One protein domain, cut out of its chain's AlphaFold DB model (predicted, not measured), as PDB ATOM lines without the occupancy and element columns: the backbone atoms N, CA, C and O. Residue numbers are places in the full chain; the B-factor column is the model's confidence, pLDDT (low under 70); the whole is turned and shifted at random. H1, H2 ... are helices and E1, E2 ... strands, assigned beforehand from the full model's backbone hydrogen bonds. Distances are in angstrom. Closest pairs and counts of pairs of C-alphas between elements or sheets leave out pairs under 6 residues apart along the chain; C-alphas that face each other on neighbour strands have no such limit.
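What this domain is: This is residues 200 to 298 of the 298 residues of an uncharacterized protein of Deltaproteobacteria bacterium (UniProt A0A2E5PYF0). A twisted sheet of four antiparallel strands, E3, E2, E4, E5 in order across it, has the long helix H1 packed along one face over E3 and E2, while the short helix H3 packs slantwise on the opposite face over E4. H2 sits beyond H3 at one end of the long axis, and the short strand E1 lies outside the sheet, near H1. The printed part has 99 residues with three named helices and five named strands, in the order E1, E2, E3, H1, E4, H2, H3, E5, and its class is mixed, helices and strands. It is compact, with a radius of gyration of the C-alphas of 13.3 A, and spans 41 by 28 by 21 A.

Where its parts are: In the sheet, E3 is residues 231 to 233, E2 residues 213 to 220, 19.6 A long, E4 residues 259 to 265, 19.9 A, and E5 residues 291 to 297, 19.5 A. E2 bends by 63 degrees at residue 216. H1, residues 238 to 252, is 21.3 A long and begins with C-alpha 238 at (52.913, -27.411, 41.625). H3 is residues 282 to 289, and H2 is residues 274 to 278. E1 is residues 207 to 209, with C-alpha 207 at (53.846, -29.062, 28.718). E5 ends with C-alpha 297 at (48.444, -28.976, 15.301).

How they stand to each other: Inner strands E2 and E4 are antiparallel at 154 degrees, with N 219 and O 261 2.8 A apart, within hydrogen-bond range. E3, an edge strand, forms a hairpin with E2, with N 215 and O 231 at 2.8 A. E5, the other edge strand, is antiparallel to E4 at 162 degrees, with N 262 and O 294 at 2.9 A. H1 is on the sheet at a height of 9.3 A and runs along the strands, at 2 degrees to E2 on the local plane; its closest C-alphas to E3 are those of Glu 239 and Ile 233, 6.0 A apart. E3, H1 and E4 form a split strand-helix-strand unit, two strands running the same way with E2 between them, and its crossover is right-handed. H3 is on the opposite face at a height of 8.8 A, at 50 degrees to E4 on the local plane; the closest C-alphas of H3 and E4 are those of Cys 289 and Ser 265, 6.1 A apart. With helices on both faces, the sheet is part of three layers. H2 touches H3, the closest C-alphas being those of Cys 276 and Asn 288, 5.3 A apart, and is not on the sheet. E1 pairs with no named strand; its closest C-alpha to H1 is that of Ala 207, 5.9 A from that of Lys 243. In H1, H2 and H3 every O i to N i+4 pair is within hydrogen-bond range.

The domain as a whole: The two C-alphas farthest apart are those of Thr 256 and Ser 274, at 41.6 A. The printed part has no cut, and no link is long. The mean pLDDT of the printed part is 75.1; 31 residues are under 70, among them residues 266 to 280.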
ATOM      1  N   ILE A 200      51.102 -23.827  27.799       73.94
ATOM      2  CA  ILE A 200      51.157 -24.138  26.370       73.94
ATOM      3  C   ILE A 200      51.846 -25.484  26.153       73.94
ATOM      4  O   ILE A 200      52.506 -26.018  27.045       73.94
ATOM      5  N   PHE A 201      51.725 -26.025  24.947       71.94
ATOM      6  CA  PHE A 201      52.577 -27.120  24.494       71.94
ATOM      7  C   PHE A 201      53.744 -26.558  23.697       71.94
ATOM      8  O   PHE A 201      53.544 -25.684  22.856       71.94
ATOM      9  N   ASN A 202      54.945 -27.091  23.912       68.50
ATOM     10  CA  ASN A 202      56.031 -26.877  22.963       68.50
ATOM     11  C   ASN A 202      55.885 -27.798  21.736       68.50
ATOM     12  O   ASN A 202      55.039 -28.698  21.697       68.50
ATOM     13  N   ASP A 203      56.764 -27.618  20.752       63.03
ATOM     14  CA  ASP A 203      56.765 -28.370  19.485       63.03
ATOM     15  C   ASP A 203      56.949 -29.886  19.673       63.03
ATOM     16  O   ASP A 203      56.627 -30.689  18.803       63.03
ATOM     17  N   GLN A 204      57.448 -30.299  20.840       65.44
ATOM     18  CA  GLN A 204      57.667 -31.694  21.221       65.44
ATOM     19  C   GLN A 204      56.493 -32.272  22.022       65.44
ATOM     20  O   GLN A 204      56.656 -33.311  22.661       65.44
ATOM     21  N   LYS A 205      55.331 -31.602  22.023       67.00
ATOM     22  CA  LYS A 205      54.145 -31.958  22.827       67.00
ATOM     23  C   LYS A 205      54.375 -31.888  24.336       67.00
ATOM     24  O   LYS A 205      53.562 -32.393  25.099       67.00
ATOM     25  N   LYS A 206      55.467 -31.274  24.793       69.75
ATOM     26  CA  LYS A 206      55.747 -31.164  26.224       69.75
ATOM     27  C   LYS A 206      55.022 -29.962  26.787       69.75
ATOM     28  O   LYS A 206      55.080 -28.873  26.212       69.75
ATOM     29  N   ALA A 207      54.424 -30.153  27.955       70.19
ATOM     30  CA  ALA A 207      53.846 -29.062  28.718       70.19
ATOM     31  C   ALA A 207      54.912 -28.002  29.043       70.19
ATOM     32  O   ALA A 207      55.942 -28.327  29.649       70.19
ATOM     33  N   VAL A 208      54.645 -26.752  28.679       72.94
ATOM     34  CA  VAL A 208      55.295 -25.562  29.227       72.94
ATOM     35  C   VAL A 208      54.260 -24.905  30.120       72.94
ATOM     36  O   VAL A 208      53.313 -24.278  29.649       72.94
ATOM     37  N   LEU A 209      54.415 -25.135  31.417       78.00
ATOM     38  CA  LEU A 209      53.514 -24.655  32.449       78.00
ATOM     39  C   LEU A 209      54.277 -23.669  33.315       78.00
ATOM     40  O   LEU A 209      55.460 -23.864  33.580       78.00
ATOM     41  N   SER A 210      53.593 -22.631  33.763       73.38
ATOM     42  CA  SER A 210      54.146 -21.673  34.712       73.38
ATOM     43  C   SER A 210      53.207 -21.521  35.894       73.38
ATOM     44  O   SER A 210      51.998 -21.713  35.773       73.38
ATOM     45  N   ALA A 211      53.763 -21.159  37.043       65.75
ATOM     46  CA  ALA A 211      52.982 -20.825  38.215       65.75
ATOM     47  C   ALA A 211      51.894 -19.799  37.876       65.75
ATOM     48  O   ALA A 211      52.088 -18.891  37.063       65.75
ATOM     49  N   LYS A 212      50.769 -19.926  38.576       69.12
ATOM     50  CA  LYS A 212      49.561 -19.102  38.466       69.12
ATOM     51  C   LYS A 212      48.764 -19.297  37.177       69.12
ATOM     52  O   LYS A 212      48.078 -18.372  36.746       69.12
ATOM     53  N   VAL A 213      48.836 -20.492  36.589       75.00
ATOM     54  CA  VAL A 213      47.944 -20.927  35.507       75.00
ATOM     55  C   VAL A 213      46.957 -21.974  36.007       75.00
ATOM     56  O   VAL A 213      47.273 -22.800  36.863       75.00
ATOM     57  N   GLU A 214      45.761 -21.955  35.443       78.88
ATOM     58  CA  GLU A 214      44.707 -22.915  35.733       78.88
ATOM     59  C   GLU A 214      44.390 -23.646  34.451       78.88
ATOM     60  O   GLU A 214      43.963 -23.029  33.481       78.88
ATOM     61  N   ILE A 215      44.617 -24.950  34.435       85.12
ATOM     62  CA  ILE A 215      44.264 -25.790  33.301       85.12
ATOM     63  C   ILE A 215      42.868 -26.323  33.572       85.12
ATOM     64  O   ILE A 215      42.671 -27.075  34.525       85.12
ATOM     65  N   LEU A 216      41.908 -25.913  32.752       84.56
ATOM     66  CA  LEU A 216      40.508 -26.300  32.876       84.56
ATOM     67  C   LEU A 216      40.198 -27.602  32.147       84.56
ATOM     68  O   LEU A 216      39.411 -28.406  32.639       84.56
ATOM     69  N   ASP A 217      40.802 -27.786  30.976       87.81
ATOM     70  CA  ASP A 217      40.577 -28.935  30.110       87.81
ATOM     71  C   ASP A 217      41.788 -29.173  29.215       87.81
ATOM     72  O   ASP A 217      42.547 -28.255  28.889       87.81
ATOM     73  N   VAL A 218      41.948 -30.420  28.795       87.94
ATOM     74  CA  VAL A 218      42.962 -30.835  27.835       87.94
ATOM     75  C   VAL A 218      42.275 -31.684  26.783       87.94
ATOM     76  O   VAL A 218      41.739 -32.761  27.066       87.94
ATOM     77  N   GLN A 219      42.303 -31.188  25.552       89.56
ATOM     78  CA  GLN A 219      41.646 -31.822  24.423       89.56
ATOM     79  C   GLN A 219      42.673 -32.453  23.495       89.56
ATOM     80  O   GLN A 219      43.596 -31.786  23.025       89.56
ATOM     81  N   ILE A 220      42.459 -33.727  23.180       89.00
ATOM     82  CA  ILE A 220      43.200 -34.464  22.160       89.00
ATOM     83  C   ILE A 220      42.238 -34.717  21.004       89.00
ATOM     84  O   ILE A 220      41.146 -35.248  21.201       89.00
ATOM     85  N   ASN A 221      42.615 -34.304  19.793       89.75
ATOM     86  CA  ASN A 221      41.788 -34.456  18.589       89.75
ATOM     87  C   ASN A 221      40.370 -33.867  18.742       89.75
ATOM     88  O   ASN A 221      39.390 -34.421  18.247       89.75
ATOM     89  N   GLY A 222      40.261 -32.743  19.459       85.44
ATOM     90  CA  GLY A 222      38.996 -32.041  19.706       85.44
ATOM     91  C   GLY A 222      38.086 -32.682  20.758       85.44
ATOM     92  O   GLY A 222      36.942 -32.261  20.891       85.44
ATOM     93  N   THR A 223      38.570 -33.681  21.502       88.38
ATOM     94  CA  THR A 223      37.820 -34.332  22.587       88.38
ATOM     95  C   THR A 223      38.559 -34.163  23.908       88.38
ATOM     96  O   THR A 223      39.769 -34.382  23.950       88.38
ATOM     97  N   SER A 224      37.855 -33.804  24.985       87.31
ATOM     98  CA  SER A 224      38.418 -33.792  26.343       87.31
ATOM     99  C   SER A 224      38.924 -35.191  26.693       87.31
ATOM    100  O   SER A 224      38.158 -36.156  26.666       87.31
ATOM    101  N   ALA A 225      40.222 -35.309  26.961       82.31
ATOM    102  CA  ALA A 225      40.896 -36.605  27.063       82.31
ATOM    103  C   ALA A 225      41.456 -36.899  28.459       82.31
ATOM    104  O   ALA A 225      41.750 -38.051  28.763       82.31
ATOM    105  N   CYS A 226      41.592 -35.880  29.311       85.44
ATOM    106  CA  CYS A 226      42.325 -35.989  30.567       85.44
ATOM    107  C   CYS A 226      41.401 -35.773  31.773       85.44
ATOM    108  O   CYS A 226      41.089 -34.637  32.124       85.44
ATOM    109  N   SER A 227      40.986 -36.859  32.434       83.00
ATOM    110  CA  SER A 227      40.090 -36.818  33.608       83.00
ATOM    111  C   SER A 227      40.699 -36.158  34.845       83.00
ATOM    112  O   SER A 227      39.975 -35.761  35.752       83.00
ATOM    113  N   ASP A 228      42.026 -36.054  34.882       84.06
ATOM    114  CA  ASP A 228      42.781 -35.471  35.990       84.06
ATOM    115  C   ASP A 228      42.722 -33.935  36.027       84.06
ATOM    116  O   ASP A 228      43.253 -33.330  36.959       84.06
ATOM    117  N   PHE A 229      42.092 -33.301  35.035       85.56
ATOM    118  CA  PHE A 229      41.876 -31.856  34.972       85.56
ATOM    119  C   PHE A 229      40.422 -31.504  35.350       85.56
ATOM    120  O   PHE A 229      39.510 -32.287  35.080       85.56
ATOM    121  N   PRO A 230      40.180 -30.352  36.008       84.50
ATOM    122  CA  PRO A 230      41.045 -29.174  36.091       84.50
ATOM    123  C   PRO A 230      42.173 -29.278  37.127       84.50
ATOM    124  O   PRO A 230      42.021 -29.916  38.167       84.50
ATOM    125  N   LYS A 231      43.284 -28.572  36.891       83.44
ATOM    126  CA  LYS A 231      44.359 -28.385  37.877       83.44
ATOM    127  C   LYS A 231      44.782 -26.925  37.953       83.44
ATOM    128  O   LYS A 231      44.946 -26.262  36.932       83.44
ATOM    129  N   ILE A 232      44.990 -26.447  39.175       74.69
ATOM    130  CA  ILE A 232      45.480 -25.098  39.459       74.69
ATOM    131  C   ILE A 232      46.956 -25.207  39.824       74.69
ATOM    132  O   ILE A 232      47.323 -25.979  40.707       74.69
ATOM    133  N   ILE A 233      47.796 -24.441  39.136       73.50
ATOM    134  CA  ILE A 233      49.216 -24.316  39.445       73.50
ATOM    135  C   ILE A 233      49.368 -23.023  40.222       73.50
ATOM    136  O   ILE A 233      49.377 -21.949  39.632       73.50
ATOM    137  N   ASP A 234      49.467 -23.090  41.543       66.31
ATOM    138  CA  ASP A 234      49.561 -21.884  42.361       66.31
ATOM    139  C   ASP A 234      51.007 -21.463  42.617       66.31
ATOM    140  O   ASP A 234      51.308 -20.284  42.790       66.31
ATOM    141  N   THR A 235      51.930 -22.402  42.641       69.94
ATOM    142  CA  THR A 235      53.336 -22.154  42.934       69.94
ATOM    143  C   THR A 235      54.216 -22.882  41.934       69.94
ATOM    144  O   THR A 235      53.779 -23.809  41.254       69.94
ATOM    145  N   SER A 236      55.495 -22.514  41.878       70.62
ATOM    146  CA  SER A 236      56.473 -23.259  41.078       70.62
ATOM    147  C   SER A 236      56.647 -24.710  41.553       70.62
ATOM    148  O   SER A 236      57.144 -25.544  40.806       70.62
ATOM    149  N   GLY A 237      56.242 -25.034  42.789       75.56
ATOM    150  CA  GLY A 237      56.234 -26.408  43.298       75.56
ATOM    151  C   GLY A 237      55.162 -27.286  42.647       75.56
ATOM    152  O   GLY A 237      55.383 -28.483  42.470       75.56
ATOM    153  N   ASP A 238      54.042 -26.691  42.228       77.56
ATOM    154  CA  ASP A 238      52.913 -27.411  41.625       77.56
ATOM    155  C   ASP A 238      53.173 -27.753  40.148       77.56
ATOM    156  O   ASP A 238      52.647 -28.741  39.631       77.56
ATOM    157  N   GLU A 239      54.034 -26.973  39.479       83.81
ATOM    158  CA  GLU A 239      54.345 -27.099  38.047       83.81
ATOM    159  C   GLU A 239      54.765 -28.522  37.671       83.81
ATOM    160  O   GLU A 239      54.280 -29.063  36.680       83.81
ATOM    161  N   THR A 240      55.629 -29.155  38.475       84.12
ATOM    162  CA  THR A 240      56.164 -30.494  38.171       84.12
ATOM    163  C   THR A 240      55.072 -31.561  38.231       84.12
ATOM    164  O   THR A 240      54.985 -32.403  37.342       84.12
ATOM    165  N   SER A 241      54.211 -31.528  39.252       85.44
ATOM    166  CA  SER A 241      53.144 -32.524  39.396       85.44
ATOM    167  C   SER A 241      52.091 -32.381  38.300       85.44
ATOM    168  O   SER A 241      51.676 -33.386  37.726       85.44
ATOM    169  N   VAL A 242      51.686 -31.150  37.975       86.94
ATOM    170  CA  VAL A 242      50.698 -30.903  36.914       86.94
ATOM    171  C   VAL A 242      51.281 -31.214  35.537       86.94
ATOM    172  O   VAL A 242      50.590 -31.802  34.704       86.94
ATOM    173  N   LYS A 243      52.564 -30.905  35.318       87.25
ATOM    174  CA  LYS A 243      53.298 -31.309  34.116       87.25
ATOM    175  C   LYS A 243      53.301 -32.823  33.946       87.25
ATOM    176  O   LYS A 243      52.978 -33.288  32.860       87.25
ATOM    177  N   ASN A 244      53.611 -33.575  35.003       87.25
ATOM    178  CA  ASN A 244      53.617 -35.035  34.943       87.25
ATOM    179  C   ASN A 244      52.233 -35.585  34.581       87.25
ATOM    180  O   ASN A 244      52.148 -36.405  33.680       87.25
ATOM    181  N   SER A 245      51.150 -35.077  35.183       88.62
ATOM    182  CA  SER A 245      49.787 -35.499  34.816       88.62
ATOM    183  C   SER A 245      49.423 -35.170  33.363       88.62
ATOM    184  O   SER A 245      48.686 -35.920  32.726       88.62
ATOM    185  N   LEU A 246      49.923 -34.053  32.821       87.56
ATOM    186  CA  LEU A 246      49.701 -33.710  31.415       87.56
ATOM    187  C   LEU A 246      50.482 -34.638  30.479       87.56
ATOM    188  O   LEU A 246      49.925 -35.135  29.501       87.56
ATOM    189  N   ASP A 247      51.757 -34.872  30.792       87.75
ATOM    190  CA  ASP A 247      52.634 -35.752  30.023       87.75
ATOM    191  C   ASP A 247      52.105 -37.207  30.071       87.75
ATOM    192  O   ASP A 247      52.074 -37.873  29.038       87.75
ATOM    193  N   GLU A 248      51.616 -37.686  31.222       88.56
ATOM    194  CA  GLU A 248      50.930 -38.981  31.375       88.56
ATOM    195  C   GLU A 248      49.693 -39.066  30.477       88.56
ATOM    196  O   GLU A 248      49.612 -39.970  29.649       88.56
ATOM    197  N   CYS A 249      48.790 -38.080  30.526       89.00
ATOM    198  CA  CYS A 249      47.595 -38.089  29.679       89.00
ATOM    199  C   CYS A 249      47.916 -38.161  28.173       89.00
ATOM    200  O   CYS A 249      47.256 -38.876  27.418       89.00
ATOM    201  N   ILE A 250      48.933 -37.422  27.718       86.88
ATOM    202  CA  ILE A 250      49.353 -37.438  26.310       86.88
ATOM    203  C   ILE A 250      49.951 -38.792  25.930       86.88
ATOM    204  O   ILE A 250      49.666 -39.298  24.845       86.88
ATOM    205  N   ASN A 251      50.784 -39.368  26.800       86.75
ATOM    206  CA  ASN A 251      51.447 -40.646  26.545       86.75
ATOM    207  C   ASN A 251      50.476 -41.836  26.606       86.75
ATOM    208  O   ASN A 251      50.670 -42.810  25.880       86.75
ATOM    209  N   ASP A 252      49.428 -41.739  27.423       88.69
ATOM    210  CA  ASP A 252      48.394 -42.765  27.566       88.69
ATOM    211  C   ASP A 252      47.381 -42.754  26.407       88.69
ATOM    212  O   ASP A 252      46.620 -43.710  26.222       88.69
ATOM    213  N   TYR A 253      47.373 -41.703  25.579       88.00
ATOM    214  CA  TYR A 253      46.514 -41.647  24.404       88.00
ATOM    215  C   TYR A 253      46.964 -42.659  23.340       88.00
ATOM    216  O   TYR A 253      48.000 -42.517  22.695       88.00
ATOM    217  N   SER A 254      46.133 -43.672  23.098       86.00
ATOM    218  CA  SER A 254      46.459 -44.794  22.209       86.00
ATOM    219  C   SER A 254      46.358 -44.487  20.706       86.00
ATOM    220  O   SER A 254      46.630 -45.363  19.886       86.00
ATOM    221  N   GLY A 255      45.885 -43.297  20.324       86.56
ATOM    222  CA  GLY A 255      45.640 -42.911  18.931       86.56
ATOM    223  C   GLY A 255      46.700 -41.977  18.344       86.56
ATOM    224  O   GLY A 255      47.560 -41.440  19.038       86.56
ATOM    225  N   THR A 256      46.600 -41.711  17.040       88.44
ATOM    226  CA  THR A 256      47.386 -40.644  16.406       88.44
ATOM    227  C   THR A 256      46.868 -39.289  16.868       88.44
ATOM    228  O   THR A 256      45.707 -38.952  16.648       88.44
ATOM    229  N   ILE A 257      47.737 -38.497  17.483       86.19
ATOM    230  CA  ILE A 257      47.426 -37.131  17.902       86.19
ATOM    231  C   ILE A 257      47.644 -36.192  16.710       86.19
ATOM    232  O   ILE A 257      48.792 -35.987  16.314       86.19
ATOM    233  N   THR A 258      46.560 -35.628  16.179       85.06
ATOM    234  CA  THR A 258      46.546 -34.592  15.130       85.06
ATOM    235  C   THR A 258      46.340 -33.194  15.705       85.06
ATOM    236  O   THR A 258      46.742 -32.208  15.098       85.06
ATOM    237  N   SER A 259      45.778 -33.082  16.914       84.12
ATOM    238  CA  SER A 259      45.725 -31.812  17.643       84.12
ATOM    239  C   SER A 259      45.765 -31.999  19.156       84.12
ATOM    240  O   SER A 259      45.194 -32.949  19.693       84.12
ATOM    241  N   LEU A 260      46.420 -31.057  19.834       84.38
ATOM    242  CA  LEU A 260      46.397 -30.899  21.287       84.38
ATOM    243  C   LEU A 260      45.935 -29.488  21.624       84.38
ATOM    244  O   LEU A 260      46.443 -28.532  21.039       84.38
ATOM    245  N   LYS A 261      45.003 -29.347  22.570       85.00
ATOM    246  CA  LYS A 261      44.581 -28.046  23.101       85.00
ATOM    247  C   LYS A 261      44.566 -28.050  24.626       85.00
ATOM    248  O   LYS A 261      44.047 -28.989  25.216       85.00
ATOM    249  N   ILE A 262      45.089 -26.996  25.243       84.38
ATOM    250  CA  ILE A 262      44.919 -26.711  26.673       84.38
ATOM    251  C   ILE A 262      43.923 -25.571  26.791       84.38
ATOM    252  O   ILE A 262      44.162 -24.498  26.239       84.38
ATOM    253  N   GLU A 263      42.824 -25.797  27.499       83.94
ATOM    254  CA  GLU A 263      41.977 -24.712  27.975       83.94
ATOM    255  C   GLU A 263      42.538 -24.202  29.291       83.94
ATOM    256  O   GLU A 263      42.735 -24.974  30.233       83.94
ATOM    257  N   THR A 264      42.746 -22.897  29.378       80.19
ATOM    258  CA  THR A 264      43.090 -22.250  30.639       80.19
ATOM    259  C   THR A 264      42.042 -21.240  31.033       80.19
ATOM    260  O   THR A 264      41.454 -20.599  30.162       80.19
ATOM    261  N   SER A 265      41.836 -21.076  32.337       74.69
ATOM    262  CA  SER A 265      41.248 -19.854  32.874       74.69
ATOM    263  C   SER A 265      42.337 -18.959  33.412       74.69
ATOM    264  O   SER A 265      43.447 -19.381  33.754       74.69
ATOM    265  N   HIS A 266      41.972 -17.699  33.547       65.56
ATOM    266  CA  HIS A 266      42.756 -16.778  34.321       65.56
ATOM    267  C   HIS A 266      41.891 -16.247  35.463       65.56
ATOM    268  O   HIS A 266      41.386 -15.128  35.390       65.56
ATOM    269  N   LYS A 267      41.761 -17.009  36.556       56.47
ATOM    270  CA  LYS A 267      41.055 -16.596  37.789       56.47
ATOM    271  C   LYS A 267      41.452 -15.230  38.355       56.47
ATOM    272  O   LYS A 267      40.757 -14.657  39.188       56.47
ATOM    273  N   ASN A 268      42.573 -14.703  37.872       49.94
ATOM    274  CA  ASN A 268      43.163 -13.426  38.240       49.94
ATOM    275  C   ASN A 268      43.301 -12.454  37.048       49.94
ATOM    276  O   ASN A 268      44.191 -11.604  37.058       49.94
ATOM    277  N   SER A 269      42.496 -12.617  35.995       45.75
ATOM    278  CA  SER A 269      42.424 -11.704  34.844       45.75
ATOM    279  C   SER A 269      41.079 -10.962  34.780       45.75
ATOM    280  O   SER A 269      40.180 -11.271  35.559       45.75
ATOM    281  N   PRO A 270      40.943  -9.972  33.882       42.34
ATOM    282  CA  PRO A 270      39.931  -8.920  33.923       42.34
ATOM    283  C   PRO A 270      38.469  -9.307  34.035       42.34
ATOM    284  O   PRO A 270      37.657  -8.494  34.464       42.34
ATOM    285  N   GLU A 271      38.111 -10.487  33.539       45.41
ATOM    286  CA  GLU A 271      36.716 -10.927  33.488       45.41
ATOM    287  C   GLU A 271      36.227 -11.331  34.882       45.41
ATOM    288  O   GLU A 271      35.026 -11.456  35.122       45.41
ATOM    289  N   ALA A 272      37.165 -11.440  35.828       43.00
ATOM    290  CA  ALA A 272      36.937 -11.821  37.194       43.00
ATOM    291  C   ALA A 272      36.094 -10.795  37.957       43.00
ATOM    292  O   ALA A 272      36.587  -9.938  38.693       43.00
ATOM    293  N   SER A 273      34.775 -10.957  37.872       49.31
ATOM    294  CA  SER A 273      33.892 -10.575  38.970       49.31
ATOM    295  C   SER A 273      34.419 -11.175  40.285       49.31
ATOM    296  O   SER A 273      35.134 -12.179  40.284       49.31
ATOM    297  N   SER A 274      34.026 -10.621  41.433       58.88
ATOM    298  CA  SER A 274      34.332 -11.225  42.747       58.88
ATOM    299  C   SER A 274      34.012 -12.733  42.829       58.88
ATOM    300  O   SER A 274      34.657 -13.451  43.592       58.88
ATOM    301  N   ALA A 275      33.085 -13.229  41.997       54.72
ATOM    302  CA  ALA A 275      32.761 -14.647  41.869       54.72
ATOM    303  C   ALA A 275      33.922 -15.486  41.309       54.72
ATOM    304  O   ALA A 275      34.167 -16.587  41.799       54.72
ATOM    305  N   CYS A 276      34.676 -14.967  40.340       60.25
ATOM    306  CA  CYS A 276      35.820 -15.654  39.746       60.25
ATOM    307  C   CYS A 276      36.946 -15.871  40.763       60.25
ATOM    308  O   CYS A 276      37.410 -16.996  40.941       60.25
ATOM    309  N   SER A 277      37.300 -14.836  41.531       60.59
ATOM    310  CA  SER A 277      38.346 -14.898  42.562       60.59
ATOM    311  C   SER A 277      38.049 -15.956  43.633       60.59
ATOM    312  O   SER A 277      38.963 -16.588  44.165       60.59
ATOM    313  N   SER A 278      36.765 -16.176  43.934       62.47
ATOM    314  CA  SER A 278      36.293 -17.174  44.901       62.47
ATOM    315  C   SER A 278      36.012 -18.559  44.308       62.47
ATOM    316  O   SER A 278      35.766 -19.499  45.061       62.47
ATOM    317  N   SER A 279      36.026 -18.698  42.981       65.69
ATOM    318  CA  SER A 279      35.535 -19.898  42.308       65.69
ATOM    319  C   SER A 279      36.508 -21.075  42.398       65.69
ATOM    320  O   SER A 279      37.730 -20.925  42.284       65.69
ATOM    321  N   THR A 280      35.952 -22.272  42.571       66.69
ATOM    322  CA  THR A 280      36.673 -23.554  42.547       66.69
ATOM    323  C   THR A 280      36.066 -24.551  41.554       66.69
ATOM    324  O   THR A 280      36.497 -25.701  41.523       66.69
ATOM    325  N   SER A 281      35.055 -24.156  40.767       72.94
ATOM    326  CA  SER A 281      34.374 -25.035  39.803       72.94
ATOM    327  C   SER A 281      34.753 -24.671  38.362       72.94
ATOM    328  O   SER A 281      34.852 -23.494  38.029       72.94
ATOM    329  N   VAL A 282      34.942 -25.669  37.487       70.12
ATOM    330  CA  VAL A 282      35.292 -25.438  36.066       70.12
ATOM    331  C   VAL A 282      34.246 -24.589  35.362       70.12
ATOM    332  O   VAL A 282      34.590 -23.675  34.624       70.12
ATOM    333  N   THR A 283      32.967 -24.884  35.588       73.94
ATOM    334  CA  THR A 283      31.857 -24.152  34.972       73.94
ATOM    335  C   THR A 283      31.879 -22.686  35.384       73.94
ATOM    336  O   THR A 283      31.756 -21.811  34.535       73.94
ATOM    337  N   ASP A 284      32.103 -22.406  36.665       71.12
ATOM    338  CA  ASP A 284      32.165 -21.034  37.156       71.12
ATOM    339  C   ASP A 284      33.451 -20.329  36.715       71.12
ATOM    340  O   ASP A 284      33.412 -19.133  36.454       71.12
ATOM    341  N   LEU A 285      34.578 -21.037  36.599       70.38
ATOM    342  CA  LEU A 285      35.809 -20.477  36.033       70.38
ATOM    343  C   LEU A 285      35.619 -20.125  34.548       70.38
ATOM    344  O   LEU A 285      35.926 -19.008  34.147       70.38
ATOM    345  N   ARG A 286      35.023 -21.013  33.742       74.75
ATOM    346  CA  ARG A 286      34.702 -20.737  32.328       74.75
ATOM    347  C   ARG A 286      33.737 -19.567  32.165       74.75
ATOM    348  O   ARG A 286      33.950 -18.713  31.316       74.75
ATOM    349  N   ASN A 287      32.687 -19.527  32.983       68.94
ATOM    350  CA  ASN A 287      31.628 -18.528  32.854       68.94
ATOM    351  C   ASN A 287      32.020 -17.157  33.415       68.94
ATOM    352  O   ASN A 287      31.498 -16.151  32.944       68.94
ATOM    353  N   ASN A 288      32.887 -17.111  34.435       63.69
ATOM    354  CA  ASN A 288      33.158 -15.883  35.186       63.69
ATOM    355  C   ASN A 288      34.602 -15.375  35.084       63.69
ATOM    356  O   ASN A 288      34.845 -14.266  35.544       63.69
ATOM    357  N   CYS A 289      35.560 -16.156  34.577       64.62
ATOM    358  CA  CYS A 289      36.977 -15.760  34.521       64.62
ATOM    359  C   CYS A 289      37.530 -15.596  33.104       64.62
ATOM    360  O   CYS A 289      38.691 -15.203  32.959       64.62
ATOM    361  N   GLY A 290      36.734 -15.943  32.093       63.94
ATOM    362  CA  GLY A 290      37.212 -16.120  30.731       63.94
ATOM    363  C   GLY A 290      38.082 -17.354  30.585       63.94
ATOM    364  O   GLY A 290      38.861 -17.708  31.478       63.94
ATOM    365  N   SER A 291      37.969 -18.011  29.435       70.56
ATOM    366  CA  SER A 291      38.891 -19.074  29.061       70.56
ATOM    367  C   SER A 291      39.563 -18.805  27.723       70.56
ATOM    368  O   SER A 291      39.040 -18.120  26.836       70.56
ATOM    369  N   GLN A 292      40.776 -19.332  27.603       72.62
ATOM    370  CA  GLN A 292      41.564 -19.274  26.387       72.62
ATOM    371  C   GLN A 292      42.129 -20.654  26.080       72.62
ATOM    372  O   GLN A 292      42.636 -21.344  26.968       72.62
ATOM    373  N   PHE A 293      42.038 -21.039  24.809       76.12
ATOM    374  CA  PHE A 293      42.629 -22.269  24.305       76.12
ATOM    375  C   PHE A 293      43.994 -21.997  23.684       76.12
ATOM    376  O   PHE A 293      44.141 -21.105  22.849       76.12
ATOM    377  N   TYR A 294      44.964 -22.840  24.020       74.62
ATOM    378  CA  TYR A 294      46.263 -22.890  23.356       74.62
ATOM    379  C   TYR A 294      46.392 -24.218  22.640       74.62
ATOM    380  O   TYR A 294      46.235 -25.268  23.261       74.62
ATOM    381  N   SER A 295      46.649 -24.183  21.333       72.69
ATOM    382  CA  SER A 295      46.642 -25.382  20.500       72.69
ATOM    383  C   SER A 295      47.952 -25.614  19.768       72.69
ATOM    384  O   SER A 295      48.537 -24.665  19.256       72.69
ATOM    385  N   ASN A 296      48.324 -26.881  19.624       69.75
ATOM    386  CA  ASN A 296      49.337 -27.347  18.687       69.75
ATOM    387  C   ASN A 296      48.679 -28.328  17.694       69.75
ATOM    388  O   ASN A 296      47.873 -29.174  18.099       69.75
ATOM    389  N   GLN A 297      48.963 -28.159  16.404       69.88
ATOM    390  CA  GLN A 297      48.444 -28.976  15.301       69.88
ATOM    391  C   GLN A 297      49.603 -29.792  14.716       69.88
ATOM    392  O   GLN A 297      50.713 -29.271  14.611       69.88
ATOM    393  N   TYR A 298      49.342 -31.048  14.345       60.41
ATOM    394  CA  TYR A 298      50.356 -32.010  13.891       60.41
ATOM    395  C   TYR A 298      50.084 -32.529  12.485       60.41
ATOM    396  O   TYR A 298      48.894 -32.754  12.160       60.41
TER     397      TYR A 298